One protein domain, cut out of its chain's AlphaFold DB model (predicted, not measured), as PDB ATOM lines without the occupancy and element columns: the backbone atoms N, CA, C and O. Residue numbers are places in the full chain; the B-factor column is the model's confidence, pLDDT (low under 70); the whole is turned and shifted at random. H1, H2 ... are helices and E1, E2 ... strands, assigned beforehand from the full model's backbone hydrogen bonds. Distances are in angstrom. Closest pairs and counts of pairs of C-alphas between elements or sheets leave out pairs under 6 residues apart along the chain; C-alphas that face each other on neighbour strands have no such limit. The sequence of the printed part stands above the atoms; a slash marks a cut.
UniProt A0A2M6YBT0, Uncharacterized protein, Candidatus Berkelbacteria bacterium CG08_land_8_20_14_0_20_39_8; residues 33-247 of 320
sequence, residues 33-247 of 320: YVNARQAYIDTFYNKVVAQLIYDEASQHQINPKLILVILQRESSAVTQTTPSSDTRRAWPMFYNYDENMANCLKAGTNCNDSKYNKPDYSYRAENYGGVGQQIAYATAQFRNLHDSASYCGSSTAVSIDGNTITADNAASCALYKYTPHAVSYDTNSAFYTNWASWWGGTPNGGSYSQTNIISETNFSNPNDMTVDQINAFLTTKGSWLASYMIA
ATOM      1  N   TYR A  33     124.021  74.562 126.905       34.56
ATOM      2  CA  TYR A  33     123.846  75.258 125.621       34.56
ATOM      3  C   TYR A  33     125.055  75.142 124.676       34.56
ATOM      4  O   TYR A  33     124.866  75.012 123.470       34.56
ATOM      5  N   VAL A  34     126.282  75.120 125.208       35.88
ATOM      6  CA  VAL A  34     127.526  75.033 124.415       35.88
ATOM      7  C   VAL A  34     127.775  73.595 123.939       35.88
ATOM      8  O   VAL A  34     128.028  73.366 122.756       35.88
ATOM      9  N   ASN A  35     127.575  72.603 124.816       33.41
ATOM     10  CA  ASN A  35     127.789  71.188 124.483       33.41
ATOM     11  C   ASN A  35     126.732  70.638 123.512       33.41
ATOM     12  O   ASN A  35     127.036  69.758 122.714       33.41
ATOM     13  N   ALA A  36     125.497  71.158 123.553       32.62
ATOM     14  CA  ALA A  36     124.437  70.723 122.647       32.62
ATOM     15  C   ALA A  36     124.732  71.091 121.183       32.62
ATOM     16  O   ALA A  36     124.431  70.297 120.303       32.62
ATOM     17  N   ARG A  37     125.364  72.243 120.901       39.97
ATOM     18  CA  ARG A  37     125.740  72.637 119.527       39.97
ATOM     19  C   ARG A  37     127.120  72.150 119.088       39.97
ATOM     20  O   ARG A  37     127.343  72.012 117.891       39.97
ATOM     21  N   GLN A  38     128.014  71.795 120.012       43.72
ATOM     22  CA  GLN A  38     129.235  71.055 119.665       43.72
ATOM     23  C   GLN A  38     128.922  69.655 119.091       43.72
ATOM     24  O   GLN A  38     129.771  69.057 118.443       43.72
ATOM     25  N   ALA A  39     127.683  69.174 119.269       36.88
ATOM     26  CA  ALA A  39     127.130  67.982 118.629       36.88
ATOM     27  C   ALA A  39     126.362  68.250 117.307       36.88
ATOM     28  O   ALA A  39     125.981  67.291 116.646       36.88
ATOM     29  N   TYR A  40     126.141  69.513 116.910       44.81
ATOM     30  CA  TYR A  40     125.400  69.916 115.694       44.81
ATOM     31  C   TYR A  40     126.169  70.978 114.894       44.81
ATOM     32  O   TYR A  40     125.649  72.040 114.531       44.81
ATOM     33  N   ILE A  41     127.444  70.679 114.648       52.22
ATOM     34  CA  ILE A  41     128.396  71.573 113.990       52.22
ATOM     35  C   ILE A  41     127.953  71.888 112.539       52.22
ATOM     36  O   ILE A  41     128.167  72.991 112.046       52.22
ATOM     37  N   ASP A  42     127.195  70.991 111.904       51.12
ATOM     38  CA  ASP A  42     126.722  71.096 110.514       51.12
ATOM     39  C   ASP A  42     125.868  72.344 110.205       51.12
ATOM     40  O   ASP A  42     125.745  72.756 109.054       51.12
ATOM     41  N   THR A  43     125.287  72.994 111.220       56.22
ATOM     42  CA  THR A  43     124.408  74.171 111.041       56.22
ATOM     43  C   THR A  43     125.145  75.510 110.898       56.22
ATOM     44  O   THR A  43     124.525  76.514 110.517       56.22
ATOM     45  N   PHE A  44     126.452  75.533 111.191       62.53
ATOM     46  CA  PHE A  44     127.299  76.733 111.146       62.53
ATOM     47  C   PHE A  44     127.874  77.023 109.759       62.53
ATOM     48  O   PHE A  44     128.248  78.157 109.458       62.53
ATOM     49  N   TYR A  45     127.979  75.990 108.935       67.88
ATOM     50  CA  TYR A  45     128.813  75.993 107.748       67.88
ATOM     51  C   TYR A  45     128.120  76.494 106.498       67.88
ATOM     52  O   TYR A  45     126.894  76.570 106.435       67.88
ATOM     53  N   ASN A  46     128.932  76.829 105.491       72.75
ATOM     54  CA  ASN A  46     128.469  77.267 104.177       72.75
ATOM     55  C   ASN A  46     127.558  78.506 104.258       72.75
ATOM     56  O   ASN A  46     126.656  78.708 103.445       72.75
ATOM     57  N   LYS A  47     127.818  79.363 105.254       77.75
ATOM     58  CA  LYS A  47     127.127  80.630 105.499       77.75
ATOM     59  C   LYS A  47     128.128  81.774 105.556       77.75
ATOM     60  O   LYS A  47     129.268  81.607 105.989       77.75
ATOM     61  N   VAL A  48     127.687  82.957 105.141       88.81
ATOM     62  CA  VAL A  48     128.434  84.199 105.373       88.81
ATOM     63  C   VAL A  48     128.325  84.616 106.839       88.81
ATOM     64  O   VAL A  48     127.322  84.329 107.499       88.81
ATOM     65  N   VAL A  49     129.321  85.348 107.342       91.31
ATOM     66  CA  VAL A  49     129.359  85.812 108.744       91.31
ATOM     67  C   VAL A  49     128.096  86.577 109.141       91.31
ATOM     68  O   VAL A  49     127.595  86.394 110.248       91.31
ATOM     69  N   ALA A  50     127.538  87.389 108.240       95.44
ATOM     70  CA  ALA A  50     126.310  88.133 108.509       95.44
ATOM     71  C   ALA A  50     125.115  87.219 108.841       95.44
ATOM     72  O   ALA A  50     124.362  87.511 109.770       95.44
ATOM     73  N   GLN A  51     124.976  86.099 108.123       92.19
ATOM     74  CA  GLN A  51     123.924  85.116 108.383       92.19
ATOM     75  C   GLN A  51     124.150  84.426 109.727       92.19
ATOM     76  O   GLN A  51     123.207  84.269 110.493       92.19
ATOM     77  N   LEU A  52     125.397  84.064 110.042       90.62
ATOM     78  CA  LEU A  52     125.704  83.453 111.330       90.62
ATOM     79  C   LEU A  52     125.394  84.399 112.494       90.62
ATOM     80  O   LEU A  52     124.727  83.988 113.434       90.62
ATOM     81  N   ILE A  53     125.841  85.661 112.439       95.00
ATOM     82  CA  ILE A  53     125.549  86.633 113.505       95.00
ATOM     83  C   ILE A  53     124.037  86.738 113.714       95.00
ATOM     84  O   ILE A  53     123.593  86.728 114.856       95.00
ATOM     85  N   TYR A  54     123.251  86.801 112.636       95.44
ATOM     86  CA  TYR A  54     121.792  86.840 112.721       95.44
ATOM     87  C   TYR A  54     121.194  85.573 113.355       95.44
ATOM     88  O   TYR A  54     120.341  85.679 114.241       95.44
ATOM     89  N   ASP A  55     121.642  84.388 112.931       89.56
ATOM     90  CA  ASP A  55     121.151  83.100 113.433       89.56
ATOM     91  C   ASP A  55     121.448  82.941 114.934       89.56
ATOM     92  O   ASP A  55     120.558  82.605 115.718       89.56
ATOM     93  N   GLU A  56     122.685  83.234 115.345       88.81
ATOM     94  CA  GLU A  56     123.131  83.113 116.736       88.81
ATOM     95  C   GLU A  56     122.477  84.179 117.623       88.81
ATOM     96  O   GLU A  56     121.998  83.867 118.717       88.81
ATOM     97  N   ALA A  57     122.377  85.421 117.140       95.00
ATOM     98  CA  ALA A  57     121.641  86.490 117.811       95.00
ATOM     99  C   ALA A  57     120.183  86.087 118.055       95.00
ATOM    100  O   ALA A  57     119.691  86.176 119.182       95.00
ATOM    101  N   SER A  58     119.507  85.578 117.022       90.69
ATOM    102  CA  SER A  58     118.116  85.131 117.100       90.69
ATOM    103  C   SER A  58     117.941  83.968 118.069       90.69
ATOM    104  O   SER A  58     117.063  84.011 118.931       90.69
ATOM    105  N   GLN A  59     118.795  82.945 117.987       86.00
ATOM    106  CA  GLN A  59     118.703  81.788 118.876       86.00
ATOM    107  C   GLN A  59     118.917  82.177 120.341       86.00
ATOM    108  O   GLN A  59     118.185  81.723 121.220       86.00
ATOM    109  N   HIS A  60     119.930  82.996 120.608       86.56
ATOM    110  CA  HIS A  60     120.342  83.332 121.965       86.56
ATOM    111  C   HIS A  60     119.706  84.621 122.477       86.56
ATOM    112  O   HIS A  60     120.048  85.072 123.566       86.56
ATOM    113  N   GLN A  61     118.767  85.203 121.726       94.81
ATOM    114  CA  GLN A  61     118.102  86.460 122.070       94.81
ATOM    115  C   GLN A  61     119.115  87.576 122.370       94.81
ATOM    116  O   GLN A  61     118.935  88.337 123.311       94.81
ATOM    117  N   ILE A  62     120.221  87.641 121.635       96.81
ATOM    118  CA  ILE A  62     121.268  88.657 121.801       96.81
ATOM    119  C   ILE A  62     121.152  89.676 120.676       96.81
ATOM    120  O   ILE A  62     120.848  89.316 119.546       96.81
ATOM    121  N   ASN A  63     121.415  90.948 120.956       98.38
ATOM    122  CA  ASN A  63     121.429  91.980 119.928       98.38
ATOM    123  C   ASN A  63     122.619  91.810 118.957       98.38
ATOM    124  O   ASN A  63     123.767  91.847 119.409       98.38
ATOM    125  N   PRO A  64     122.403  91.720 117.627       98.44
ATOM    126  CA  PRO A  64     123.491  91.653 116.646       98.44
ATOM    127  C   PRO A  64     124.512  92.799 116.757       98.44
ATOM    128  O   PRO A  64     125.708  92.599 116.535       98.44
ATOM    129  N   LYS A  65     124.070  94.000 117.156       98.19
ATOM    130  CA  LYS A  65     124.942  95.163 117.380       98.19
ATOM    131  C   LYS A  65     125.954  94.920 118.496       98.19
ATOM    132  O   LYS A  65     127.089  95.377 118.375       98.19
ATOM    133  N   LEU A  66     125.574  94.186 119.549       97.00
ATOM    134  CA  LEU A  66     126.491  93.790 120.624       97.00
ATOM    135  C   LEU A  66     127.647  92.973 120.044       97.00
ATOM    136  O   LEU A  66     128.805  93.323 120.254       97.00
ATOM    137  N   ILE A  67     127.330  91.948 119.253       97.06
ATOM    138  CA  ILE A  67     128.323  91.049 118.651       97.06
ATOM    139  C   ILE A  67     129.297  91.818 117.750       97.06
ATOM    140  O   ILE A  67     130.510  91.650 117.868       97.06
ATOM    141  N   LEU A  68     128.790  92.729 116.914       97.88
ATOM    142  CA  LEU A  68     129.620  93.559 116.034       97.88
ATOM    143  C   LEU A  68     130.578  94.474 116.811       97.88
ATOM    144  O   LEU A  68     131.748  94.604 116.447       97.88
ATOM    145  N   VAL A  69     130.118  95.102 117.896       96.00
ATOM    146  CA  VAL A  69     130.992  95.959 118.713       96.00
ATOM    147  C   VAL A  69     132.049  95.124 119.446       96.00
ATOM    148  O   VAL A  69     133.190  95.570 119.567       96.00
ATOM    149  N   ILE A  70     131.718  93.903 119.879       93.25
ATOM    150  CA  ILE A  70     132.678  92.999 120.531       93.25
ATOM    151  C   ILE A  70     133.744  92.501 119.552       93.25
ATOM    152  O   ILE A  70     134.930  92.610 119.859       93.25
ATOM    153  N   LEU A  71     133.355  92.083 118.343       93.19
ATOM    154  CA  LEU A  71     134.294  91.739 117.264       93.19
ATOM    155  C   LEU A  71     135.309  92.863 117.011       93.19
ATOM    156  O   LEU A  71     136.505  92.627 116.841       93.19
ATOM    157  N   GLN A  72     134.847  94.113 117.020       92.69
ATOM    158  CA  GLN A  72     135.742  95.252 116.867       92.69
ATOM    159  C   GLN A  72     136.651  95.467 118.066       92.69
ATOM    160  O   GLN A  72     137.846  95.713 117.893       92.69
ATOM    161  N   ARG A  73     136.080  95.417 119.267       87.81
ATOM    162  CA  ARG A  73     136.801  95.643 120.518       87.81
ATOM    163  C   ARG A  73     137.935  94.638 120.701       87.81
ATOM    164  O   ARG A  73     138.992  95.020 121.186       87.81
ATOM    165  N   GLU A  74     137.724  93.386 120.307       86.38
ATOM    166  CA  GLU A  74     138.657  92.296 120.601       86.38
ATOM    167  C   GLU A  74     139.685  92.087 119.489       86.38
ATOM    168  O   GLU A  74     140.879  91.982 119.763       86.38
ATOM    169  N   SER A  75     139.272  92.122 118.223       85.69
ATOM    170  CA  SER A  75     140.184  91.812 117.113       85.69
ATOM    171  C   SER A  75     140.314  92.914 116.069       85.69
ATOM    172  O   SER A  75     141.184  92.813 115.201       85.69
ATOM    173  N   SER A  76     139.513  93.981 116.169       89.50
ATOM    174  CA  SER A  76     139.340  94.997 115.121       89.50
ATOM    175  C   SER A  76     138.807  94.431 113.798       89.50
ATOM    176  O   SER A  76     138.982  95.046 112.746       89.50
ATOM    177  N   ALA A  77     138.144  93.269 113.833       91.06
ATOM    178  CA  ALA A  77     137.704  92.576 112.624       91.06
ATOM    179  C   ALA A  77     136.657  93.356 111.811       91.06
ATOM    180  O   ALA A  77     136.558  93.166 110.600       91.06
ATOM    181  N   VAL A  78     135.904  94.269 112.433       95.50
ATOM    182  CA  VAL A  78     134.882  95.062 111.732       95.50
ATOM    183  C   VAL A  78     135.502  96.133 110.832       95.50
ATOM    184  O   VAL A  78     134.944  96.417 109.783       95.50
ATOM    185  N   THR A  79     136.640  96.729 111.191       93.44
ATOM    186  CA  THR A  79     137.214  97.864 110.436       93.44
ATOM    187  C   THR A  79     138.460  97.522 109.620       93.44
ATOM    188  O   THR A  79     139.106  98.428 109.098       93.44
ATOM    189  N   GLN A  80     138.854  96.250 109.546       88.31
ATOM    190  CA  GLN A  80     140.031  95.826 108.782       88.31
ATOM    191  C   GLN A  80     139.637  95.111 107.489       88.31
ATOM    192  O   GLN A  80     138.748  94.262 107.490       88.31
ATOM    193  N   THR A  81     140.363  95.399 106.408       87.25
ATOM    194  CA  THR A  81     140.180  94.778 105.085       87.25
ATOM    195  C   THR A  81     140.781  93.381 104.975       87.25
ATOM    196  O   THR A  81     140.413  92.622 104.084       87.25
ATOM    197  N   THR A  82     141.677  93.021 105.894       81.81
ATOM    198  CA  THR A  82     142.258  91.685 106.062       81.81
ATOM    199  C   THR A  82     142.404  91.396 107.557       81.81
ATOM    200  O   THR A  82     142.578  92.342 108.326       81.81
ATOM    201  N   PRO A  83     142.381  90.134 108.010       77.38
ATOM    202  CA  PRO A  83     142.688  89.833 109.405       77.38
ATOM    203  C   PRO A  83     144.129  90.250 109.738       77.38
ATOM    204  O   PRO A  83     145.042  90.029 108.944       77.38
ATOM    205  N   SER A  84     144.355  90.834 110.919       69.19
ATOM    206  CA  SER A  84     145.694  91.296 111.328       69.19
ATOM    207  C   SER A  84     146.705  90.167 111.564       69.19
ATOM    208  O   SER A  84     147.896  90.432 111.693       69.19
ATOM    209  N   SER A  85     146.227  88.930 111.720       69.00
ATOM    210  CA  SER A  85     147.025  87.703 111.790       69.00
ATOM    211  C   SER A  85     146.127  86.477 111.631       69.00
ATOM    212  O   SER A  85     144.912  86.568 111.843       69.00
ATOM    213  N   ASP A  86     146.723  85.317 111.356       64.94
ATOM    214  CA  ASP A  86     146.003  84.039 111.336       64.94
ATOM    215  C   ASP A  86     145.363  83.726 112.702       64.94
ATOM    216  O   ASP A  86     144.203  83.331 112.772       64.94
ATOM    217  N   THR A  87     146.023  84.082 113.813       66.50
ATOM    218  CA  THR A  87     145.431  83.987 115.160       66.50
ATOM    219  C   THR A  87     144.161  84.815 115.318       66.50
ATOM    220  O   THR A  87     143.194  84.328 115.891       66.50
ATOM    221  N   ARG A  88     144.123  86.059 114.819       70.25
ATOM    222  CA  ARG A  88     142.906  86.888 114.911       70.25
ATOM    223  C   ARG A  88     141.839  86.485 113.896       70.25
ATOM    224  O   ARG A  88     140.667  86.768 114.121       70.25
ATOM    225  N   ARG A  89     142.227  85.812 112.806       71.81
ATOM    226  CA  ARG A  89     141.294  85.142 111.890       71.81
ATOM    227  C   ARG A  89     140.628  83.949 112.576       71.81
ATOM    228  O   ARG A  89     139.424  83.777 112.447       71.81
ATOM    229  N   ALA A  90     141.398  83.161 113.316       69.50
ATOM    230  CA  ALA A  90     140.898  82.016 114.064       69.50
ATOM    231  C   ALA A  90     140.064  82.428 115.290       69.50
ATOM    232  O   ALA A  90     139.027  81.826 115.564       69.50
ATOM    233  N   TRP A  91     140.487  83.487 115.990       76.00
ATOM    234  CA  TRP A  91     139.916  83.932 117.264       76.00
ATOM    235  C   TRP A  91     139.482  85.407 117.237       76.00
ATOM    236  O   TRP A  91     140.086  86.238 117.920       76.00
ATOM    237  N   PRO A  92     138.465  85.787 116.439       83.50
ATOM    238  CA  PRO A  92     138.048  87.187 116.341       83.50
ATOM    239  C   PRO A  92     137.245  87.686 117.555       83.50
ATOM    240  O   PRO A  92     137.133  88.901 117.735       83.50
ATOM    241  N   MET A  93     136.696  86.776 118.365       84.31
ATOM    242  CA  MET A  93     136.101  87.046 119.677       84.31
ATOM    243  C   MET A  93     136.803  86.114 120.664       84.31
ATOM    244  O   MET A  93     136.817  84.914 120.431       84.31
ATOM    245  N   PHE A  94     137.445  86.625 121.708       76.38
ATOM    246  CA  PHE A  94     138.412  85.895 122.540       76.38
ATOM    247  C   PHE A  94     137.779  84.929 123.559       76.38
ATOM    248  O   PHE A  94     138.301  84.737 124.659       76.38
ATOM    249  N   TYR A  95     136.657  84.294 123.217       72.62
ATOM    250  CA  TYR A  95     136.026  83.305 124.084       72.62
ATOM    251  C   TYR A  95     136.940  82.085 124.273       72.62
ATOM    252  O   TYR A  95     137.324  81.431 123.307       72.62
ATOM    253  N   ASN A  96     137.271  81.757 125.530       63.78
ATOM    254  CA  ASN A  96     138.212  80.686 125.888       63.78
ATOM    255  C   ASN A  96     139.599  80.800 125.212       63.78
ATOM    256  O   ASN A  96     140.298  79.796 125.114       63.78
ATOM    257  N   TYR A  97     140.013  81.993 124.774       63.50
ATOM    258  CA  TYR A  97     141.372  82.223 124.284       63.50
ATOM    259  C   TYR A  97     142.370  82.209 125.450       63.50
ATOM    260  O   TYR A  97     142.166  82.905 126.447       63.50
ATOM    261  N   ASP A  98     143.472  81.470 125.307       62.28
ATOM    262  CA  ASP A  98     144.605  81.527 126.232       62.28
ATOM    263  C   ASP A  98     145.957  81.725 125.513       62.28
ATOM    264  O   ASP A  98     146.093  81.568 124.295       62.28
ATOM    265  N   GLU A  99     146.981  82.119 126.276       61.53
ATOM    266  CA  GLU A  99     148.316  82.409 125.736       61.53
ATOM    267  C   GLU A  99     149.043  81.159 125.208       61.53
ATOM    268  O   GLU A  99     149.891  81.272 124.319       61.53
ATOM    269  N   ASN A 100     148.699  79.961 125.692       58.81
ATOM    270  CA  ASN A 100     149.277  78.712 125.192       58.81
ATOM    271  C   ASN A 100     148.734  78.385 123.795       58.81
ATOM    272  O   ASN A 100     149.508  78.018 122.911       58.81
ATOM    273  N   MET A 101     147.440  78.612 123.556       60.59
ATOM    274  CA  MET A 101     146.818  78.508 122.234       60.59
ATOM    275  C   MET A 101     147.434  79.508 121.248       60.59
ATOM    276  O   MET A 101     147.721  79.164 120.099       60.59
ATOM    277  N   ALA A 102     147.695  80.737 121.702       61.22
ATOM    278  CA  ALA A 102     148.373  81.754 120.902       61.22
ATOM    279  C   ALA A 102     149.790  81.327 120.492       61.22
ATOM    280  O   ALA A 102     150.209  81.549 119.354       61.22
ATOM    281  N   ASN A 103     150.525  80.702 121.416       62.16
ATOM    282  CA  ASN A 103     151.864  80.178 121.167       62.16
ATOM    283  C   ASN A 103     151.842  78.957 120.234       62.16
ATOM    284  O   ASN A 103     152.695  78.875 119.353       62.16
ATOM    285  N   CYS A 104     150.841  78.076 120.344       63.62
ATOM    286  CA  CYS A 104     150.646  76.962 119.411       63.62
ATOM    287  C   CYS A 104     150.482  77.461 117.963       63.62
ATOM    288  O   CYS A 104     151.189  76.985 117.077       63.62
ATOM    289  N   LEU A 105     149.649  78.481 117.716       60.34
ATOM    290  CA  LEU A 105     149.468  79.043 116.365       60.34
ATOM    291  C   LEU A 105     150.721  79.744 115.817       60.34
ATOM    292  O   LEU A 105     150.948  79.746 114.612       60.34
ATOM    293  N   LYS A 106     151.540  80.348 116.684       58.72
ATOM    294  CA  LYS A 106     152.752  81.072 116.263       58.72
ATOM    295  C   LYS A 106     153.977  80.178 116.089       58.72
ATOM    296  O   LYS A 106     154.835  80.498 115.272       58.72
ATOM    297  N   ALA A 107     154.103  79.128 116.898       59.88
ATOM    298  CA  ALA A 107     155.346  78.373 117.057       59.88
ATOM    299  C   ALA A 107     155.188  76.853 116.893       59.88
ATOM    300  O   ALA A 107     156.187  76.145 116.989       59.88
ATOM    301  N   GLY A 108     153.969  76.332 116.701       57.84
ATOM    302  CA  GLY A 108     153.710  74.891 116.563       57.84
ATOM    303  C   GLY A 108     154.051  74.060 117.808       57.84
ATOM    304  O   GLY A 108     154.138  72.839 117.733       57.84
ATOM    305  N   THR A 109     154.278  74.702 118.957       55.25
ATOM    306  CA  THR A 109     154.642  74.048 120.223       55.25
ATOM    307  C   THR A 109     153.472  74.118 121.210       55.25
ATOM    308  O   THR A 109     152.751  75.111 121.252       55.25
ATOM    309  N   ASN A 110     153.271  73.062 122.012       56.44
ATOM    310  CA  ASN A 110     152.220  72.952 123.044       56.44
ATOM    311  C   ASN A 110     150.763  72.978 122.537       56.44
ATOM    312  O   ASN A 110     149.887  73.550 123.177       56.44
ATOM    313  N   CYS A 111     150.471  72.306 121.424       55.72
ATOM    314  CA  CYS A 111     149.118  72.225 120.855       55.72
ATOM    315  C   CYS A 111     148.175  71.215 121.547       55.72
ATOM    316  O   CYS A 111     147.092  70.943 121.031       55.72
ATOM    317  N   ASN A 112     148.561  70.686 122.715       53.56
ATOM    318  CA  ASN A 112     147.761  69.733 123.482       53.56
ATOM    319  C   ASN A 112     146.765  70.445 124.404       53.56
ATOM    320  O   ASN A 112     147.147  71.137 125.349       53.56
ATOM    321  N   ASP A 113     145.485  70.178 124.175       53.41
ATOM    322  CA  ASP A 113     144.390  70.542 125.062       53.41
ATOM    323  C   ASP A 113     144.263  69.518 126.191       53.41
ATOM    324  O   ASP A 113     143.568  68.504 126.066       53.41
ATOM    325  N   SER A 114     144.929  69.771 127.316       51.50
ATOM    326  CA  SER A 114     144.789  68.920 128.503       51.50
ATOM    327  C   SER A 114     143.427  69.073 129.193       51.50
ATOM    328  O   SER A 114     143.009  68.160 129.904       51.50
ATOM    329  N   LYS A 115     142.701  70.178 128.960       45.81
ATOM    330  CA  LYS A 115     141.369  70.440 129.533       45.81
ATOM    331  C   LYS A 115     140.290  69.562 128.891       45.81
ATOM    332  O   LYS A 115     139.323  69.213 129.565       45.81
ATOM    333  N   TYR A 116     140.470  69.167 127.629       45.50
ATOM    334  CA  TYR A 116     139.506  68.349 126.880       45.50
ATOM    335  C   TYR A 116     140.086  67.056 126.281       45.50
ATOM    336  O   TYR A 116     139.380  66.348 125.560       45.50
ATOM    337  N   ASN A 117     141.339  66.717 126.604       50.50
ATOM    338  CA  ASN A 117     142.046  65.524 126.131       50.50
ATOM    339  C   ASN A 117     142.084  65.427 124.590       50.50
ATOM    340  O   ASN A 117     141.649  64.427 124.006       50.50
ATOM    341  N   LYS A 118     142.527  66.498 123.912       50.28
ATOM    342  CA  LYS A 118     142.601  66.563 122.439       50.28
ATOM    343  C   LYS A 118     143.988  67.021 121.949       50.28
ATOM    344  O   LYS A 118     144.521  67.976 122.506       50.28
ATOM    345  N   PRO A 119     144.555  66.374 120.908       47.62
ATOM    346  CA  PRO A 119     145.967  66.547 120.556       47.62
ATOM    347  C   PRO A 119     146.311  67.710 119.603       47.62
ATOM    348  O   PRO A 119     147.480  67.855 119.269       47.62
ATOM    349  N   ASP A 120     145.355  68.529 119.134       54.75
ATOM    350  CA  ASP A 120     145.681  69.561 118.132       54.75
ATOM    351  C   ASP A 120     144.740  70.788 118.133       54.75
ATOM    352  O   ASP A 120     143.617  70.752 117.614       54.75
ATOM    353  N   TYR A 121     145.203  71.888 118.738       52.22
ATOM    354  CA  TYR A 121     144.513  73.183 118.777       52.22
ATOM    355  C   TYR A 121     144.642  74.024 117.501       52.22
ATOM    356  O   TYR A 121     143.678  74.708 117.149       52.22
ATOM    357  N   SER A 122     145.796  74.020 116.827       47.72
ATOM    358  CA  SER A 122     146.023  74.864 115.640       47.72
ATOM    359  C   SER A 122     145.165  74.385 114.478       47.72
ATOM    360  O   SER A 122     144.527  75.192 113.799       47.72
ATOM    361  N   TYR A 123     145.045  73.063 114.335       48.00
ATOM    362  CA  TYR A 123     144.178  72.458 113.345       48.00
ATOM    363  C   TYR A 123     142.700  72.809 113.611       48.00
ATOM    364  O   TYR A 123     142.002  73.208 112.682       48.00
ATOM    365  N   ARG A 124     142.242  72.788 114.878       52.88
ATOM    366  CA  ARG A 124     140.880  73.188 115.313       52.88
ATOM    367  C   ARG A 124     140.532  74.650 115.067       52.88
ATOM    368  O   ARG A 124     139.455  74.950 114.554       52.88
ATOM    369  N   ALA A 125     141.441  75.536 115.443       54.56
ATOM    370  CA  ALA A 125     141.210  76.970 115.473       54.56
ATOM    371  C   ALA A 125     140.941  77.568 114.084       54.56
ATOM    372  O   ALA A 125     140.093  78.447 113.948       54.56
ATOM    373  N   GLU A 126     141.622  77.080 113.047       51.56
ATOM    374  CA  GLU A 126     141.463  77.603 111.685       51.56
ATOM    375  C   GLU A 126     140.523  76.753 110.826       51.56
ATOM    376  O   GLU A 126     139.694  77.317 110.112       51.56
ATOM    377  N   ASN A 127     140.581  75.417 110.941       42.75
ATOM    378  CA  ASN A 127     139.887  74.517 110.010       42.75
ATOM    379  C   ASN A 127     138.554  73.956 110.525       42.75
ATOM    380  O   ASN A 127     137.755  73.490 109.722       42.75
ATOM    381  N   TYR A 128     138.265  74.007 111.831       48.84
ATOM    382  CA  TYR A 128     137.024  73.431 112.384       48.84
ATOM    383  C   TYR A 128     135.957  74.480 112.668       48.84
ATOM    384  O   TYR A 128     134.939  74.186 113.290       48.84
ATOM    385  N   GLY A 129     136.144  75.696 112.164       56.94
ATOM    386  CA  GLY A 129     135.112  76.721 112.155       56.94
ATOM    387  C   GLY A 129     135.485  78.034 112.828       56.94
ATOM    388  O   GLY A 129     134.572  78.830 112.985       56.94
ATOM    389  N   GLY A 130     136.754  78.285 113.184       73.69
ATOM    390  CA  GLY A 130     137.324  79.576 113.623       73.69
ATOM    391  C   GLY A 130     136.334  80.707 113.920       73.69
ATOM    392  O   GLY A 130     135.635  80.676 114.933       73.69
ATOM    393  N   VAL A 131     136.239  81.688 113.012       78.56
ATOM    394  CA  VAL A 131     135.300  82.830 113.089       78.56
ATOM    395  C   VAL A 131     133.888  82.413 113.491       78.56
ATOM    396  O   VAL A 131     133.266  83.059 114.333       78.56
ATOM    397  N   GLY A 132     133.381  81.334 112.891       81.12
ATOM    398  CA  GLY A 132     132.030  80.858 113.125       81.12
ATOM    399  C   GLY A 132     131.818  80.304 114.533       81.12
ATOM    400  O   GLY A 132     130.880  80.703 115.221       81.12
ATOM    401  N   GLN A 133     132.727  79.451 115.003       76.56
ATOM    402  CA  GLN A 133     132.694  78.925 116.366       76.56
ATOM    403  C   GLN A 133     132.840  80.041 117.400       76.56
ATOM    404  O   GLN A 133     132.114  80.038 118.393       76.56
ATOM    405  N   GLN A 134     133.724  81.017 117.161       82.56
ATOM    406  CA  GLN A 134     133.889  82.139 118.084       82.56
ATOM    407  C   GLN A 134     132.620  82.967 118.216       82.56
ATOM    408  O   GLN A 134     132.201  83.249 119.332       82.56
ATOM    409  N   ILE A 135     131.976  83.314 117.101       87.56
ATOM    410  CA  ILE A 135     130.723  84.074 117.133       87.56
ATOM    411  C   ILE A 135     129.626  83.275 117.843       87.56
ATOM    412  O   ILE A 135     128.963  83.816 118.731       87.56
ATOM    413  N   ALA A 136     129.456  81.997 117.504       83.38
ATOM    414  CA  ALA A 136     128.428  81.153 118.107       83.38
ATOM    415  C   ALA A 136     128.629  80.990 119.620       83.38
ATOM    416  O   ALA A 136     127.730  81.278 120.415       83.38
ATOM    417  N   TYR A 137     129.830  80.591 120.049       78.94
ATOM    418  CA  TYR A 137     130.112  80.368 121.464       78.94
ATOM    419  C   TYR A 137     130.127  81.658 122.274       78.94
ATOM    420  O   TYR A 137     129.596  81.666 123.384       78.94
ATOM    421  N   ALA A 138     130.643  82.758 121.720       86.62
ATOM    422  CA  ALA A 138     130.572  84.057 122.373       86.62
ATOM    423  C   ALA A 138     129.121  84.480 122.618       86.62
ATOM    424  O   ALA A 138     128.753  84.856 123.732       86.62
ATOM    425  N   THR A 139     128.276  84.366 121.593       89.00
ATOM    426  CA  THR A 139     126.861  84.748 121.670       89.00
ATOM    427  C   THR A 139     126.112  83.894 122.696       89.00
ATOM    428  O   THR A 139     125.401  84.425 123.554       89.00
ATOM    429  N   ALA A 140     126.333  82.576 122.678       83.38
ATOM    430  CA  ALA A 140     125.776  81.662 123.671       83.38
ATOM    431  C   ALA A 140     126.263  81.982 125.094       83.38
ATOM    432  O   ALA A 140     125.471  81.953 126.040       83.38
ATOM    433  N   GLN A 141     127.547  82.317 125.253       85.19
ATOM    434  CA  GLN A 141     128.126  82.659 126.546       85.19
ATOM    435  C   GLN A 141     127.543  83.954 127.108       85.19
ATOM    436  O   GLN A 141     127.228  83.996 128.296       85.19
ATOM    437  N   PHE A 142     127.358  84.991 126.284       90.75
ATOM    438  CA  PHE A 142     126.700  86.224 126.721       90.75
ATOM    439  C   PHE A 142     125.322  85.933 127.314       90.75
ATOM    440  O   PHE A 142     125.023  86.386 128.420       90.75
ATOM    441  N   ARG A 143     124.514  85.120 126.623       92.69
ATOM    442  CA  ARG A 143     123.191  84.715 127.115       92.69
ATOM    443  C   ARG A 143     123.282  83.875 128.393       92.69
ATOM    444  O   ARG A 143     122.534  84.129 129.331       92.69
ATOM    445  N   ASN A 144     124.215  82.925 128.471       85.50
ATOM    446  CA  ASN A 144     124.415  82.093 129.664       85.50
ATOM    447  C   ASN A 144     124.769  82.934 130.902       85.50
ATOM    448  O   ASN A 144     124.135  82.796 131.951       85.50
ATOM    449  N   LEU A 145     125.753  83.825 130.759       88.00
ATOM    450  CA  LEU A 145     126.180  84.724 131.828       88.00
ATOM    451  C   LEU A 145     125.025  85.604 132.293       88.00
ATOM    452  O   LEU A 145     124.810  85.721 133.495       88.00
ATOM    453  N   HIS A 146     124.286  86.181 131.344       91.88
ATOM    454  CA  HIS A 146     123.149  87.050 131.615       91.88
ATOM    455  C   HIS A 146     122.013  86.331 132.363       91.88
ATOM    456  O   HIS A 146     121.523  86.845 133.364       91.88
ATOM    457  N   ASP A 147     121.575  85.159 131.893       89.38
ATOM    458  CA  ASP A 147     120.385  84.483 132.438       89.38
ATOM    459  C   ASP A 147     120.646  83.791 133.783       89.38
ATOM    460  O   ASP A 147     119.722  83.503 134.550       89.38
ATOM    461  N   SER A 148     121.906  83.486 134.079       85.88
ATOM    462  CA  SER A 148     122.280  82.812 135.313       85.88
ATOM    463  C   SER A 148     122.322  83.799 136.473       85.88
ATOM    464  O   SER A 148     123.287  84.542 136.628       85.88
ATOM    465  N   ALA A 149     121.347  83.728 137.381       80.62
ATOM    466  CA  ALA A 149     121.372  84.502 138.627       80.62
ATOM    467  C   ALA A 149     122.606  84.201 139.507       80.62
ATOM    468  O   ALA A 149     122.991  85.023 140.336       80.62
ATOM    469  N   SER A 150     123.241  83.036 139.325       81.94
ATOM    470  CA  SER A 150     124.501  82.685 139.989       81.94
ATOM    471  C   SER A 150     125.713  83.402 139.385       81.94
ATOM    472  O   SER A 150     126.711  83.591 140.079       81.94
ATOM    473  N   TYR A 151     125.642  83.813 138.114       81.62
ATOM    474  CA  TYR A 151     126.689  84.606 137.474       81.62
ATOM    475  C   TYR A 151     126.368  86.097 137.467       81.62
ATOM    476  O   TYR A 151     127.236  86.867 137.869       81.62
ATOM    477  N   CYS A 152     125.177  86.500 137.035       86.31
ATOM    478  CA  CYS A 152     124.741  87.885 136.919       86.31
ATOM    479  C   CYS A 152     123.297  88.048 137.416       86.31
ATOM    480  O   CYS A 152     122.343  88.032 136.647       86.31
ATOM    481  N   GLY A 153     123.135  88.225 138.728       75.31
ATOM    482  CA  GLY A 153     121.888  88.699 139.331       75.31
ATOM    483  C   GLY A 153     121.737  90.227 139.270       75.31
ATOM    484  O   GLY A 153     122.662  90.950 138.887       75.31
ATOM    485  N   SER A 154     120.579  90.735 139.703       64.38
ATOM    486  CA  SER A 154     120.312  92.171 139.855       64.38
ATOM    487  C   SER A 154     121.262  92.781 140.894       64.38
ATOM    488  O   SER A 154     121.089  92.537 142.087       64.38
ATOM    489  N   SER A 155     122.246  93.570 140.449       71.12
ATOM    490  CA  SER A 155     123.339  94.121 141.269       71.12
ATOM    491  C   SER A 155     124.405  93.092 141.676       71.12
ATOM    492  O   SER A 155     124.521  92.688 142.832       71.12
ATOM    493  N   THR A 156     125.207  92.651 140.700       79.81
ATOM    494  CA  THR A 156     126.301  91.689 140.925       79.81
ATOM    495  C   THR A 156     127.654  92.390 140.978       79.81
ATOM    496  O   THR A 156     128.016  93.127 140.061       79.81
ATOM    497  N   ALA A 157     128.424  92.120 142.035       83.38
ATOM    498  CA  ALA A 157     129.824  92.514 142.123       83.38
ATOM    499  C   ALA A 157     130.681  91.648 141.183       83.38
ATOM    500  O   ALA A 157     130.665  90.417 141.258       83.38
ATOM    501  N   VAL A 158     131.442  92.296 140.308       80.94
ATOM    502  CA  VAL A 158     132.368  91.671 139.365       80.94
ATOM    503  C   VAL A 158     133.780  92.157 139.684       80.94
ATOM    504  O   VAL A 158     134.019  93.360 139.774       80.94
ATOM    505  N   SER A 159     134.705  91.214 139.883       79.88
ATOM    506  CA  SER A 159     136.127  91.512 140.072       79.88
ATOM    507  C   SER A 159     136.820  91.604 138.714       79.88
ATOM    508  O   SER A 159     136.679  90.696 137.895       79.88
ATOM    509  N   ILE A 160     137.523  92.707 138.467       73.69
ATOM    510  CA  ILE A 160     138.148  93.055 137.186       73.69
ATOM    511  C   ILE A 160     139.508  93.699 137.498       73.69
ATOM    512  O   ILE A 160     139.562  94.772 138.101       73.69
ATOM    513  N   ASP A 161     140.605  93.024 137.142       70.06
ATOM    514  CA  ASP A 161     141.999  93.340 137.525       70.06
ATOM    515  C   ASP A 161     142.154  93.890 138.958       70.06
ATOM    516  O   ASP A 161     142.746  94.944 139.194       70.06
ATOM    517  N   GLY A 162     141.569  93.195 139.936       72.75
ATOM    518  CA  GLY A 162     141.671  93.561 141.353       72.75
ATOM    519  C   GLY A 162     140.754  94.703 141.808       72.75
ATOM    520  O   GLY A 162     140.704  94.985 143.004       72.75
ATOM    521  N   ASN A 163     139.986  95.318 140.904       78.12
ATOM    522  CA  ASN A 163     138.912  96.250 141.247       78.12
ATOM    523  C   ASN A 163     137.571  95.521 141.310       78.12
ATOM    524  O   ASN A 163     137.342  94.563 140.578       78.12
ATOM    525  N   THR A 164     136.662  95.992 142.160       85.25
ATOM    526  CA  THR A 164     135.288  95.479 142.211       85.25
ATOM    527  C   THR A 164     134.340  96.515 141.626       85.25
ATOM    528  O   THR A 164     134.270  97.635 142.128       85.25
ATOM    529  N   ILE A 165     133.602  96.133 140.584       83.31
ATOM    530  CA  ILE A 165     132.512  96.929 140.011       83.31
ATOM    531  C   ILE A 165     131.199  96.224 140.325       83.31
ATOM    532  O   ILE A 165     131.055  95.031 140.069       83.31
ATOM    533  N   THR A 166     130.223  96.954 140.852       90.19
ATOM    534  CA  THR A 166     128.857  96.446 141.008       90.19
ATOM    535  C   THR A 166     128.047  96.866 139.790       90.19
ATOM    536  O   THR A 166     127.769  98.047 139.613       90.19
ATOM    537  N   ALA A 167     127.713  95.910 138.923       90.00
ATOM    538  CA  ALA A 167     126.937  96.187 137.719       90.00
ATOM    539  C   ALA A 167     125.454  96.391 138.064       90.00
ATOM    540  O   ALA A 167     124.864  95.560 138.751       90.00
ATOM    541  N   ASP A 168     124.840  97.450 137.538       91.69
ATOM    542  CA  ASP A 168     123.447  97.834 137.802       91.69
ATOM    543  C   ASP A 168     122.435  96.846 137.206       91.69
ATOM    544  O   ASP A 168     121.287  96.785 137.643       91.69
ATOM    545  N   ASN A 169     122.845  96.075 136.195       92.69
ATOM    546  CA  ASN A 169     121.991  95.131 135.484       92.69
ATOM    547  C   ASN A 169     122.767  93.889 135.002       92.69
ATOM    548  O   ASN A 169     124.006  93.864 135.006       92.69
ATOM    549  N   ALA A 170     122.030  92.839 134.628       93.50
ATOM    550  CA  ALA A 170     122.608  91.548 134.260       93.50
ATOM    551  C   ALA A 170     123.373  91.644 132.936       93.50
ATOM    552  O   ALA A 170     124.449  91.059 132.807       93.50
ATOM    553  N   ALA A 171     122.884  92.457 131.997       94.31
ATOM    554  CA  ALA A 171     123.549  92.730 130.726       94.31
ATOM    555  C   ALA A 171     124.965  93.312 130.891       94.31
ATOM    556  O   ALA A 171     125.929  92.822 130.298       94.31
ATOM    557  N   SER A 172     125.119  94.327 131.743       92.06
ATOM    558  CA  SER A 172     126.416  94.939 132.043       92.06
ATOM    559  C   SER A 172     127.322  93.968 132.800       92.06
ATOM    560  O   SER A 172     128.511  93.885 132.495       92.06
ATOM    561  N   CYS A 173     126.775  93.175 133.728       90.88
ATOM    562  CA  CYS A 173     127.528  92.107 134.390       90.88
ATOM    563  C   CYS A 173     128.056  91.067 133.388       90.88
ATOM    564  O   CYS A 173     129.235  90.713 133.447       90.88
ATOM    565  N   ALA A 174     127.219  90.611 132.452       91.25
ATOM    566  CA  ALA A 174     127.598  89.626 131.446       91.25
ATOM    567  C   ALA A 174     128.722  90.157 130.549       91.25
ATOM    568  O   ALA A 174     129.685  89.440 130.290       91.25
ATOM    569  N   LEU A 175     128.649  91.433 130.155       89.88
ATOM    570  CA  LEU A 175     129.699  92.098 129.386       89.88
ATOM    571  C   LEU A 175     131.044  92.116 130.130       89.88
ATOM    572  O   LEU A 175     132.075  91.777 129.552       89.88
ATOM    573  N   TYR A 176     131.032  92.457 131.421       85.75
ATOM    574  CA  TYR A 176     132.237  92.435 132.251       85.75
ATOM    575  C   TYR A 176     132.794  91.025 132.455       85.75
ATOM    576  O   TYR A 176     134.003  90.828 132.369       85.75
ATOM    577  N   LYS A 177     131.931  90.038 132.711       84.94
ATOM    578  CA  LYS A 177     132.356  88.653 132.956       84.94
ATOM    579  C   LYS A 177     132.836  87.931 131.705       84.94
ATOM    580  O   LYS A 177     133.654  87.027 131.828       84.94
ATOM    581  N   TYR A 178     132.349  88.317 130.529       85.00
ATOM    582  CA  TYR A 178     132.789  87.733 129.268       85.00
ATOM    583  C   TYR A 178     134.283  88.007 129.003       85.00
ATOM    584  O   TYR A 178     135.000  87.106 128.581       85.00
ATOM    585  N   THR A 179     134.775  89.204 129.347       76.56
ATOM    586  CA  THR A 179     136.208  89.559 129.289       76.56
ATOM    587  C   THR A 179     136.621  90.402 130.508       76.56
ATOM    588  O   THR A 179     136.598  91.637 130.429       76.56
ATOM    589  N   PRO A 180     136.984  89.779 131.643       65.69
ATOM    590  CA  PRO A 180     137.164  90.465 132.922       65.69
ATOM    591  C   PRO A 180     138.569  91.072 133.076       65.69
ATOM    592  O   PRO A 180     139.309  90.716 133.989       65.69
ATOM    593  N   HIS A 181     138.925  92.013 132.200       60.06
ATOM    594  CA  HIS A 181     140.175  92.777 132.286       60.06
ATOM    595  C   HIS A 181     139.895  94.282 132.474       60.06
ATOM    596  O   HIS A 181     138.929  94.810 131.916       60.06
ATOM    597  N   ALA A 182     140.741  94.995 133.221       48.91
ATOM    598  CA  ALA A 182     140.666  96.422 133.582       48.91
ATOM    599  C   ALA A 182     141.771  97.305 132.973       48.91
ATOM    600  O   ALA A 182     141.555  98.509 132.864       48.91
ATOM    601  N   VAL A 183     142.878  96.766 132.434       46.50
ATOM    602  CA  VAL A 183     143.707  97.503 131.430       46.50
ATOM    603  C   VAL A 183     142.828  98.043 130.277       46.50
ATOM    604  O   VAL A 183     143.156  98.990 129.571       46.50
ATOM    605  N   SER A 184     141.648  97.446 130.182       47.50
ATOM    606  CA  SER A 184     140.461  97.697 129.395       47.50
ATOM    607  C   SER A 184     139.406  98.656 129.983       47.50
ATOM    608  O   SER A 184     138.290  98.670 129.451       47.50
ATOM    609  N   TYR A 185     139.694  99.509 130.979       43.44
ATOM    610  CA  TYR A 185     138.820 100.673 131.253       43.44
ATOM    611  C   TYR A 185     138.577 101.473 129.961       43.44
ATOM    612  O   TYR A 185     137.456 101.921 129.724       43.44
ATOM    613  N   ASP A 186     139.589 101.523 129.082       55.81
ATOM    614  CA  ASP A 186     139.491 102.116 127.749       55.81
ATOM    615  C   ASP A 186     138.704 101.254 126.735       55.81
ATOM    616  O   ASP A 186     138.244 101.723 125.704       55.81
ATOM    617  N   THR A 187     138.488  99.964 127.008       63.56
ATOM    618  CA  THR A 187     137.731  99.088 126.096       63.56
ATOM    619  C   THR A 187     136.228  99.117 126.335       63.56
ATOM    620  O   THR A 187     135.477  98.844 125.405       63.56
ATOM    621  N   ASN A 188     135.773  99.430 127.552       70.81
ATOM    622  CA  ASN A 188     134.349  99.631 127.820       70.81
ATOM    623  C   ASN A 188     133.914 101.041 127.429       70.81
ATOM    624  O   ASN A 188     132.822 101.214 126.888       70.81
ATOM    625  N   SER A 189     134.790 102.036 127.600       75.56
ATOM    626  CA  SER A 189     134.630 103.315 126.908       75.56
ATOM    627  C   SER A 189     134.715 103.128 125.389       75.56
ATOM    628  O   SER A 189     133.902 103.731 124.694       75.56
ATOM    629  N   ALA A 190     135.587 102.264 124.848       84.88
ATOM    630  CA  ALA A 190     135.599 101.955 123.412       84.88
ATOM    631  C   ALA A 190     134.336 101.215 122.961       84.88
ATOM    632  O   ALA A 190     133.806 101.537 121.904       84.88
ATOM    633  N   PHE A 191     133.809 100.273 123.751       91.31
ATOM    634  CA  PHE A 191     132.516  99.635 123.496       91.31
ATOM    635  C   PHE A 191     131.424 100.698 123.390       91.31
ATOM    636  O   PHE A 191     130.721 100.783 122.384       91.31
ATOM    637  N   TYR A 192     131.338 101.558 124.406       92.31
ATOM    638  CA  TYR A 192     130.356 102.630 124.468       92.31
ATOM    639  C   TYR A 192     130.507 103.621 123.306       92.31
ATOM    640  O   TYR A 192     129.521 103.983 122.664       92.31
ATOM    641  N   THR A 193     131.740 104.018 122.996       91.75
ATOM    642  CA  THR A 193     132.061 104.978 121.932       91.75
ATOM    643  C   THR A 193     131.776 104.396 120.553       91.75
ATOM    644  O   THR A 193     131.140 105.062 119.740       91.75
ATOM    645  N   ASN A 194     132.180 103.150 120.288       94.38
ATOM    646  CA  ASN A 194     131.882 102.462 119.032       94.38
ATOM    647  C   ASN A 194     130.374 102.281 118.858       94.38
ATOM    648  O   ASN A 194     129.852 102.603 117.796       94.38
ATOM    649  N   TRP A 195     129.661 101.852 119.906       96.50
ATOM    650  CA  TRP A 195     128.205 101.740 119.867       96.50
ATOM    651  C   TRP A 195     127.553 103.075 119.497       96.50
ATOM    652  O   TRP A 195     126.782 103.143 118.539       96.50
ATOM    653  N   ALA A 196     127.882 104.145 120.226       95.31
ATOM    654  CA  ALA A 196     127.304 105.465 119.992       95.31
ATOM    655  C   ALA A 196     127.651 106.012 118.598       95.31
ATOM    656  O   ALA A 196     126.796 106.574 117.915       95.31
ATOM    657  N   SER A 197     128.892 105.797 118.153       95.94
ATOM    658  CA  SER A 197     129.379 106.202 116.834       95.94
ATOM    659  C   SER A 197     128.661 105.481 115.688       95.94
ATOM    660  O   SER A 197     128.449 106.074 114.633       95.94
ATOM    661  N   TRP A 198     128.317 104.204 115.859       97.31
ATOM    662  CA  TRP A 198     127.818 103.374 114.761       97.31
ATOM    663  C   TRP A 198     126.303 103.346 114.649       97.31
ATOM    664  O   TRP A 198     125.781 103.298 113.538       97.31
ATOM    665  N   TRP A 199     125.601 103.359 115.779       95.81
ATOM    666  CA  TRP A 199     124.162 103.091 115.808       95.81
ATOM    667  C   TRP A 199     123.318 104.330 116.089       95.81
ATOM    668  O   TRP A 199     122.104 104.296 115.896       95.81
ATOM    669  N   GLY A 200     123.947 105.419 116.538       88.25
ATOM    670  CA  GLY A 200     123.234 106.524 117.165       88.25
ATOM    671  C   GLY A 200     122.653 106.122 118.527       88.25
ATOM    672  O   GLY A 200     122.496 104.944 118.853       88.25
ATOM    673  N   GLY A 201     122.362 107.116 119.366       90.38
ATOM    674  CA  GLY A 201     122.015 106.859 120.766       90.38
ATOM    675  C   GLY A 201     123.183 106.243 121.545       90.38
ATOM    676  O   GLY A 201     124.340 106.355 121.146       90.38
ATOM    677  N   THR A 202     122.900 105.622 122.687       95.31
ATOM    678  CA  THR A 202     123.926 105.065 123.580       95.31
ATOM    679  C   THR A 202     123.516 103.666 124.045       95.31
ATOM    680  O   THR A 202     122.319 103.380 124.146       95.31
ATOM    681  N   PRO A 203     124.472 102.762 124.331       95.81
ATOM    682  CA  PRO A 203     124.159 101.368 124.669       95.81
ATOM    683  C   PRO A 203     123.287 101.236 125.925       95.81
ATOM    684  O   PRO A 203     122.455 100.331 126.018       95.81
ATOM    685  N   ASN A 204     123.415 102.161 126.871       95.62
ATOM    686  CA  ASN A 204     122.640 102.197 128.109       95.62
ATOM    687  C   ASN A 204     121.468 103.201 128.096       95.62
ATOM    688  O   ASN A 204     120.763 103.307 129.094       95.62
ATOM    689  N   GLY A 205     121.263 103.946 127.002       94.06
ATOM    690  CA  GLY A 205     120.234 104.991 126.899       94.06
ATOM    691  C   GLY A 205     120.557 106.316 127.610       94.06
ATOM    692  O   GLY A 205     119.727 107.222 127.597       94.06
ATOM    693  N   GLY A 206     121.743 106.460 128.212       92.75
ATOM    694  CA  GLY A 206     122.215 107.685 128.869       92.75
ATOM    695  C   GLY A 206     123.702 107.948 128.616       92.75
ATOM    696  O   GLY A 206     124.269 107.416 127.664       92.75
ATOM    697  N   SER A 207     124.342 108.771 129.451       92.44
ATOM    698  CA  SER A 207     125.801 108.982 129.432       92.44
ATOM    699  C   SER A 207     126.566 107.724 129.865       92.44
ATOM    700  O   SER A 207     125.998 106.832 130.495       92.44
ATOM    701  N   TYR A 208     127.859 107.647 129.536       91.44
ATOM    702  CA  TYR A 208     128.717 106.534 129.951       91.44
ATOM    703  C   TYR A 208     128.665 106.333 131.471       91.44
ATOM    704  O   TYR A 208     128.864 107.280 132.233       91.44
ATOM    705  N   SER A 209     128.419 105.093 131.897       89.44
ATOM    706  CA  SER A 209     128.430 104.679 133.299       89.44
ATOM    707  C   SER A 209     129.142 103.342 133.431       89.44
ATOM    708  O   SER A 209     128.762 102.380 132.771       89.44
ATOM    709  N   GLN A 210     130.134 103.262 134.319       86.12
ATOM    710  CA  GLN A 210     130.866 102.020 134.593       86.12
ATOM    711  C   GLN A 210     129.982 100.928 135.209       86.12
ATOM    712  O   GLN A 210     130.280  99.750 135.080       86.12
ATOM    713  N   THR A 211     128.883 101.288 135.866       88.38
ATOM    714  CA  THR A 211     127.957 100.313 136.459       88.38
ATOM    715  C   THR A 211     126.848  99.912 135.486       88.38
ATOM    716  O   THR A 211     126.278  98.832 135.615       88.38
ATOM    717  N   ASN A 212     126.579 100.729 134.463       91.31
ATOM    718  CA  ASN A 212     125.524 100.518 133.473       91.31
ATOM    719  C   ASN A 212     126.068 100.783 132.064       91.31
ATOM    720  O   ASN A 212     125.853 101.855 131.498       91.31
ATOM    721  N   ILE A 213     126.802  99.820 131.509       91.56
ATOM    722  CA  ILE A 213     127.450  99.947 130.196       91.56
ATOM    723  C   ILE A 213     126.450  99.723 129.063       91.56
ATOM    724  O   ILE A 213     126.504 100.411 128.045       91.56
ATOM    725  N   ILE A 214     125.520  98.785 129.239       94.94
ATOM    726  CA  ILE A 214     124.493  98.439 128.258       94.94
ATOM    727  C   ILE A 214     123.166  98.168 128.971       94.94
ATOM    728  O   ILE A 214     123.135  97.604 130.063       94.94
ATOM    729  N   SER A 215     122.070  98.614 128.358       96.06
ATOM    730  CA  SER A 215     120.716  98.365 128.857       96.06
ATOM    731  C   SER A 215     120.242  96.962 128.491       96.06
ATOM    732  O   SER A 215     120.648  96.409 127.469       96.06
ATOM    733  N   GLU A 216     119.305  96.426 129.270       95.31
ATOM    734  CA  GLU A 216     118.697  95.116 129.003       95.31
ATOM    735  C   GLU A 216     118.086  95.020 127.598       95.31
ATOM    736  O   GLU A 216     118.275  94.031 126.888       95.31
ATOM    737  N   THR A 217     117.427  96.090 127.146       95.88
ATOM    738  CA  THR A 217     116.843  96.166 125.802       95.88
ATOM    739  C   THR A 217     117.909  96.102 124.711       95.88
ATOM    740  O   THR A 217     117.768  95.343 123.755       95.88
ATOM    741  N   ASN A 218     118.995  96.871 124.847       97.19
ATOM    742  CA  ASN A 218     120.064  96.872 123.847       97.19
ATOM    743  C   ASN A 218     120.917  95.602 123.895       97.19
ATOM    744  O   ASN A 218     121.543  95.280 122.892       97.19
ATOM    745  N   PHE A 219     120.926  94.865 125.004       97.38
ATOM    746  CA  PHE A 219     121.576  93.560 125.099       97.38
ATOM    747  C   PHE A 219     120.734  92.448 124.459       97.38
ATOM    748  O   PHE A 219     121.276  91.604 123.747       97.38
ATOM    749  N   SER A 220     119.415  92.472 124.676       96.50
ATOM    750  CA  SER A 220     118.524  91.336 124.403       96.50
ATOM    751  C   SER A 220     117.611  91.479 123.177       96.50
ATOM    752  O   SER A 220     116.680  90.694 123.038       96.50
ATOM    753  N   ASN A 221     117.803  92.474 122.302       96.94
ATOM    754  CA  ASN A 221     116.961  92.648 121.108       96.94
ATOM    755  C   ASN A 221     117.557  91.953 119.862       96.94
ATOM    756  O   ASN A 221     118.318  92.596 119.136       96.94
ATOM    757  N   PRO A 222     117.196  90.691 119.547       95.50
ATOM    758  CA  PRO A 222     117.738  89.984 118.384       95.50
ATOM    759  C   PRO A 222     117.305  90.581 117.040       95.50
ATOM    760  O   PRO A 222     117.966  90.369 116.029       95.50
ATOM    761  N   ASN A 223     116.214  91.350 117.020       95.75
ATOM    762  CA  ASN A 223     115.613  91.879 115.796       95.75
ATOM    763  C   ASN A 223     116.170  93.255 115.395       95.75
ATOM    764  O   ASN A 223     115.655  93.881 114.473       95.75
ATOM    765  N   ASP A 224     117.189  93.756 116.099       96.94
ATOM    766  CA  ASP A 224     117.726  95.105 115.890       96.94
ATOM    767  C   ASP A 224     118.534  95.241 114.584       96.94
ATOM    768  O   ASP A 224     118.797  96.351 114.116       96.94
ATOM    769  N   MET A 225     118.931  94.114 113.982       98.25
ATOM    770  CA  MET A 225     119.500  94.067 112.636       98.25
ATOM    771  C   MET A 225     119.041  92.813 111.886       98.25
ATOM    772  O   MET A 225     119.043  91.709 112.421       98.25
ATOM    773  N   THR A 226     118.706  92.988 110.615       98.06
ATOM    774  CA  THR A 226     118.534  91.906 109.635       98.06
ATOM    775  C   THR A 226     119.885  91.444 109.082       98.06
ATOM    776  O   THR A 226     120.883  92.159 109.192       98.06
ATOM    777  N   VAL A 227     119.914  90.280 108.422       96.50
ATOM    778  CA  VAL A 227     121.106  89.764 107.720       96.50
ATOM    779  C   VAL A 227     121.687  90.808 106.758       96.50
ATOM    780  O   VAL A 227     122.884  91.090 106.806       96.50
ATOM    781  N   ASP A 228     120.836  91.447 105.947       97.50
ATOM    782  CA  ASP A 228     121.257  92.465 104.977       97.50
ATOM    783  C   ASP A 228     121.869  93.693 105.655       97.50
ATOM    784  O   ASP A 228     122.880  94.217 105.193       97.50
ATOM    785  N   GLN A 229     121.300  94.137 106.781       98.56
ATOM    786  CA  GLN A 229     121.844  95.261 107.547       98.56
ATOM    787  C   GLN A 229     123.197  94.922 108.178       98.56
ATOM    788  O   GLN A 229     124.087  95.774 108.191       98.56
ATOM    789  N   ILE A 230     123.373  93.695 108.681       98.69
ATOM    790  CA  ILE A 230     124.660  93.231 109.219       98.69
ATOM    791  C   ILE A 230     125.701  93.214 108.101       98.69
ATOM    792  O   ILE A 230     126.783  93.781 108.257       98.69
ATOM    793  N   ASN A 231     125.361  92.619 106.953       97.94
ATOM    794  CA  ASN A 231     126.280  92.531 105.828       97.94
ATOM    795  C   ASN A 231     126.643  93.921 105.285       97.94
ATOM    796  O   ASN A 231     127.821  94.237 105.146       97.94
ATOM    797  N   ALA A 232     125.651  94.789 105.068       98.19
ATOM    798  CA  ALA A 232     125.866  96.155 104.596       98.19
ATOM    799  C   ALA A 232     126.742  96.972 105.556       98.19
ATOM    800  O   ALA A 232     127.601  97.738 105.111       98.19
ATOM    801  N   PHE A 233     126.566  96.795 106.870       98.56
ATOM    802  CA  PHE A 233     127.423  97.425 107.868       98.56
ATOM    803  C   PHE A 233     128.876  96.948 107.745       98.56
ATOM    804  O   PHE A 233     129.777  97.781 107.637       98.56
ATOM    805  N   LEU A 234     129.105  95.631 107.696       98.12
ATOM    806  CA  LEU A 234     130.444  95.055 107.526       98.12
ATOM    807  C   LEU A 234     131.097  95.527 106.217       98.12
ATOM    808  O   LEU A 234     132.254  95.948 106.231       98.12
ATOM    809  N   THR A 235     130.351  95.545 105.107       97.19
ATOM    810  CA  THR A 235     130.823  96.068 103.815       97.19
ATOM    811  C   THR A 235     131.204  97.545 103.912       97.19
ATOM    812  O   THR A 235     132.281  97.929 103.465       97.19
ATOM    813  N   THR A 236     130.367  98.378 104.540       97.81
ATOM    814  CA  THR A 236     130.619  99.826 104.682       97.81
ATOM    815  C   THR A 236     131.855 100.116 105.535       97.81
ATOM    816  O   THR A 236     132.554 101.100 105.307       97.81
ATOM    817  N   LYS A 237     132.153  99.255 106.513       96.88
ATOM    818  CA  LYS A 237     133.366  99.350 107.335       96.88
ATOM    819  C   LYS A 237     134.618  98.796 106.644       96.88
ATOM    820  O   LYS A 237     135.703  98.918 107.203       96.88
ATOM    821  N   GLY A 238     134.475  98.217 105.448       94.50
ATOM    822  CA  GLY A 238     135.564  97.562 104.728       94.50
ATOM    823  C   GLY A 238     136.026  96.269 105.397       94.50
ATOM    824  O   GLY A 238     137.188  95.911 105.258       94.50
ATOM    825  N   SER A 239     135.153  95.597 106.153       95.69
ATOM    826  CA  SER A 239     135.492  94.385 106.899       95.69
ATOM    827  C   SER A 239     135.758  93.197 105.974       95.69
ATOM    828  O   SER A 239     134.936  92.888 105.111       95.69
ATOM    829  N   TRP A 240     136.819  92.437 106.247       90.25
ATOM    830  CA  TRP A 240     137.032  91.116 105.642       90.25
ATOM    831  C   TRP A 240     135.924  90.107 105.987       90.25
ATOM    832  O   TRP A 240     135.710  89.155 105.240       90.25
ATOM    833  N   LEU A 241     135.178  90.317 107.080       92.44
ATOM    834  CA  LEU A 241     134.053  89.458 107.465       92.44
ATOM    835  C   LEU A 241     132.881  89.542 106.476       92.44
ATOM    836  O   LEU A 241     132.102  88.597 106.391       92.44
ATOM    837  N   ALA A 242     132.749  90.645 105.727       92.75
ATOM    838  CA  ALA A 242     131.627  90.864 104.810       92.75
ATOM    839  C   ALA A 242     131.555  89.820 103.681       92.75
ATOM    840  O   ALA A 242     130.477  89.490 103.200       92.75
ATOM    841  N   SER A 243     132.703  89.292 103.258       86.12
ATOM    842  CA  SER A 243     132.804  88.251 102.229       86.12
ATOM    843  C   SER A 243     133.297  86.914 102.779       86.12
ATOM    844  O   SER A 243     133.482  85.970 102.012       86.12
ATOM    845  N   TYR A 244     133.518  86.812 104.093       85.56
ATOM    846  CA  TYR A 244     134.018  85.589 104.703       85.56
ATOM    847  C   TYR A 244     132.921  84.524 104.747       85.56
ATOM    848  O   TYR A 244     131.864  84.713 105.359       85.56
ATOM    849  N   MET A 245     133.197  83.392 104.104       81.94
ATOM    850  CA  MET A 245     132.369  82.195 104.154       81.94
ATOM    851  C   MET A 245     132.914  81.257 105.228       81.94
ATOM    852  O   MET A 245     134.104  80.948 105.248       81.94
ATOM    853  N   ILE A 246     132.037  80.805 106.119       77.19
ATOM    854  CA  ILE A 246     132.392  79.852 107.167       77.19
ATOM    855  C   ILE A 246     132.602  78.492 106.497       77.19
ATOM    856  O   ILE A 246     131.645  77.880 106.017       77.19
ATOM    857  N   ALA A 247     133.862  78.065 106.433       63.81
ATOM    858  CA  ALA A 247     134.281  76.842 105.755       63.81
ATOM    859  C   ALA A 247     133.642  75.603 106.384       63.81
ATOM    860  O   ALA A 247     133.667  75.485 107.605       63.81
TER     861      ALA A 247
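Overview. This is residues 33 to 247 of the 320 residues of an uncharacterized protein of Candidatus Berkelbacteria bacterium CG08_land_8_20_14_0_20_39_8 (UniProt A0A2M6YBT0). A rounded, compact body of helices mostly packed crosswise has H3 and the long H7 near its middle, at a steep angle to each other; H2 runs beside H7, and H9 packs on H3. H8 lies between H7 and a small hairpin, E1 and E2, while H4, H5, H6 and the loop of residues 108 to 120 gather at one end of the longest axis. The 215 printed residues have twelve named helices and two antiparallel strands, H1 to H7, E1, E2, then H8 to H12; the class is mostly helix. The radius of gyration of the C-alphas is 16.8 A and the spans are 45 by 39 by 31 A.

Arrangement. E1, residues 156 to 160, and E2, residues 163 to 167, form an antiparallel hairpin, with N 158 and O 165 within hydrogen-bond range at 2.8 A. The closest C-alphas of E1 and H8, residues 170 to 178, are those of Thr 156 and Cys 173, 6.7 A apart. H8 touches residues 141 to 147 of H7, residues 130 to 147, at a steep tilt of 44 degrees, opposite ways; Leu 145 and Ala 174 have the closest C-alphas, 5.1 A. H10, residues 216 to 220, only just touches H8, with 3 pairs of C-alphas within 8 A; the closest are those of Ala 171 and Glu 216, 5.7 A. H2, residues 49 to 60, touches H7 at a shallow tilt of 23 degrees, the same way; the closest C-alphas, of Glu 56 and Ala 136, are 5.8 A apart. H1, residues 33 to 38, also touches H7, its closest C-alphas being those of Val 34 and Tyr 137, 6.6 A. H3, residues 64 to 75, touches H9, residues 185 to 199, at a steep tilt of 45 degrees, opposite ways, closest at the C-alphas of Val 69 and Phe 191, 6.2 A. H11, residues 227 to 236, touches residues 49 to 54 of H2, closest at the C-alphas of Ala 50 and Asn 231, 5.2 A, and H12, residues 240 to 243, touches H11, closest at the C-alphas of Leu 234 and Ala 242, 5.1 A. H4, residues 86 to 90, touches H7, closest at the C-alphas of Ala 90 and Gly 130, 4.3 A. H5, residues 99 to 107, touches H6, residues 121 to 127, closest at the C-alphas of Leu 105 and Ser 122, 5.5 A. Every O i to N i+4 pair is within hydrogen-bond range in H2, H3, H4, H5, H7, H8, H9, H10 and H11; H1 has 1 of 2, H6 has 2 of 3, and H12 is too short for one.

Along the chain. H1 begins at C-alpha 33, (123.846, 75.258, 125.621). H7 measures 25.8 A, H9 21.4 A, H3 16.7 A and H2 16.2 A; E1 and E2 measure 12.5 A each. H12 ends at C-alpha 243, (132.804, 88.251, 102.229).

Size, cuts and confidence. The C-alphas farthest apart, those of Pro 119 and Gly 206, are 48.2 A apart. The printed part has no cut; the links H5 to H6 and H9 to H10 are long. Mean pLDDT of the printed part is 78.9, and 62 residues are under 70, among them 33 to 45 and 96 to 129.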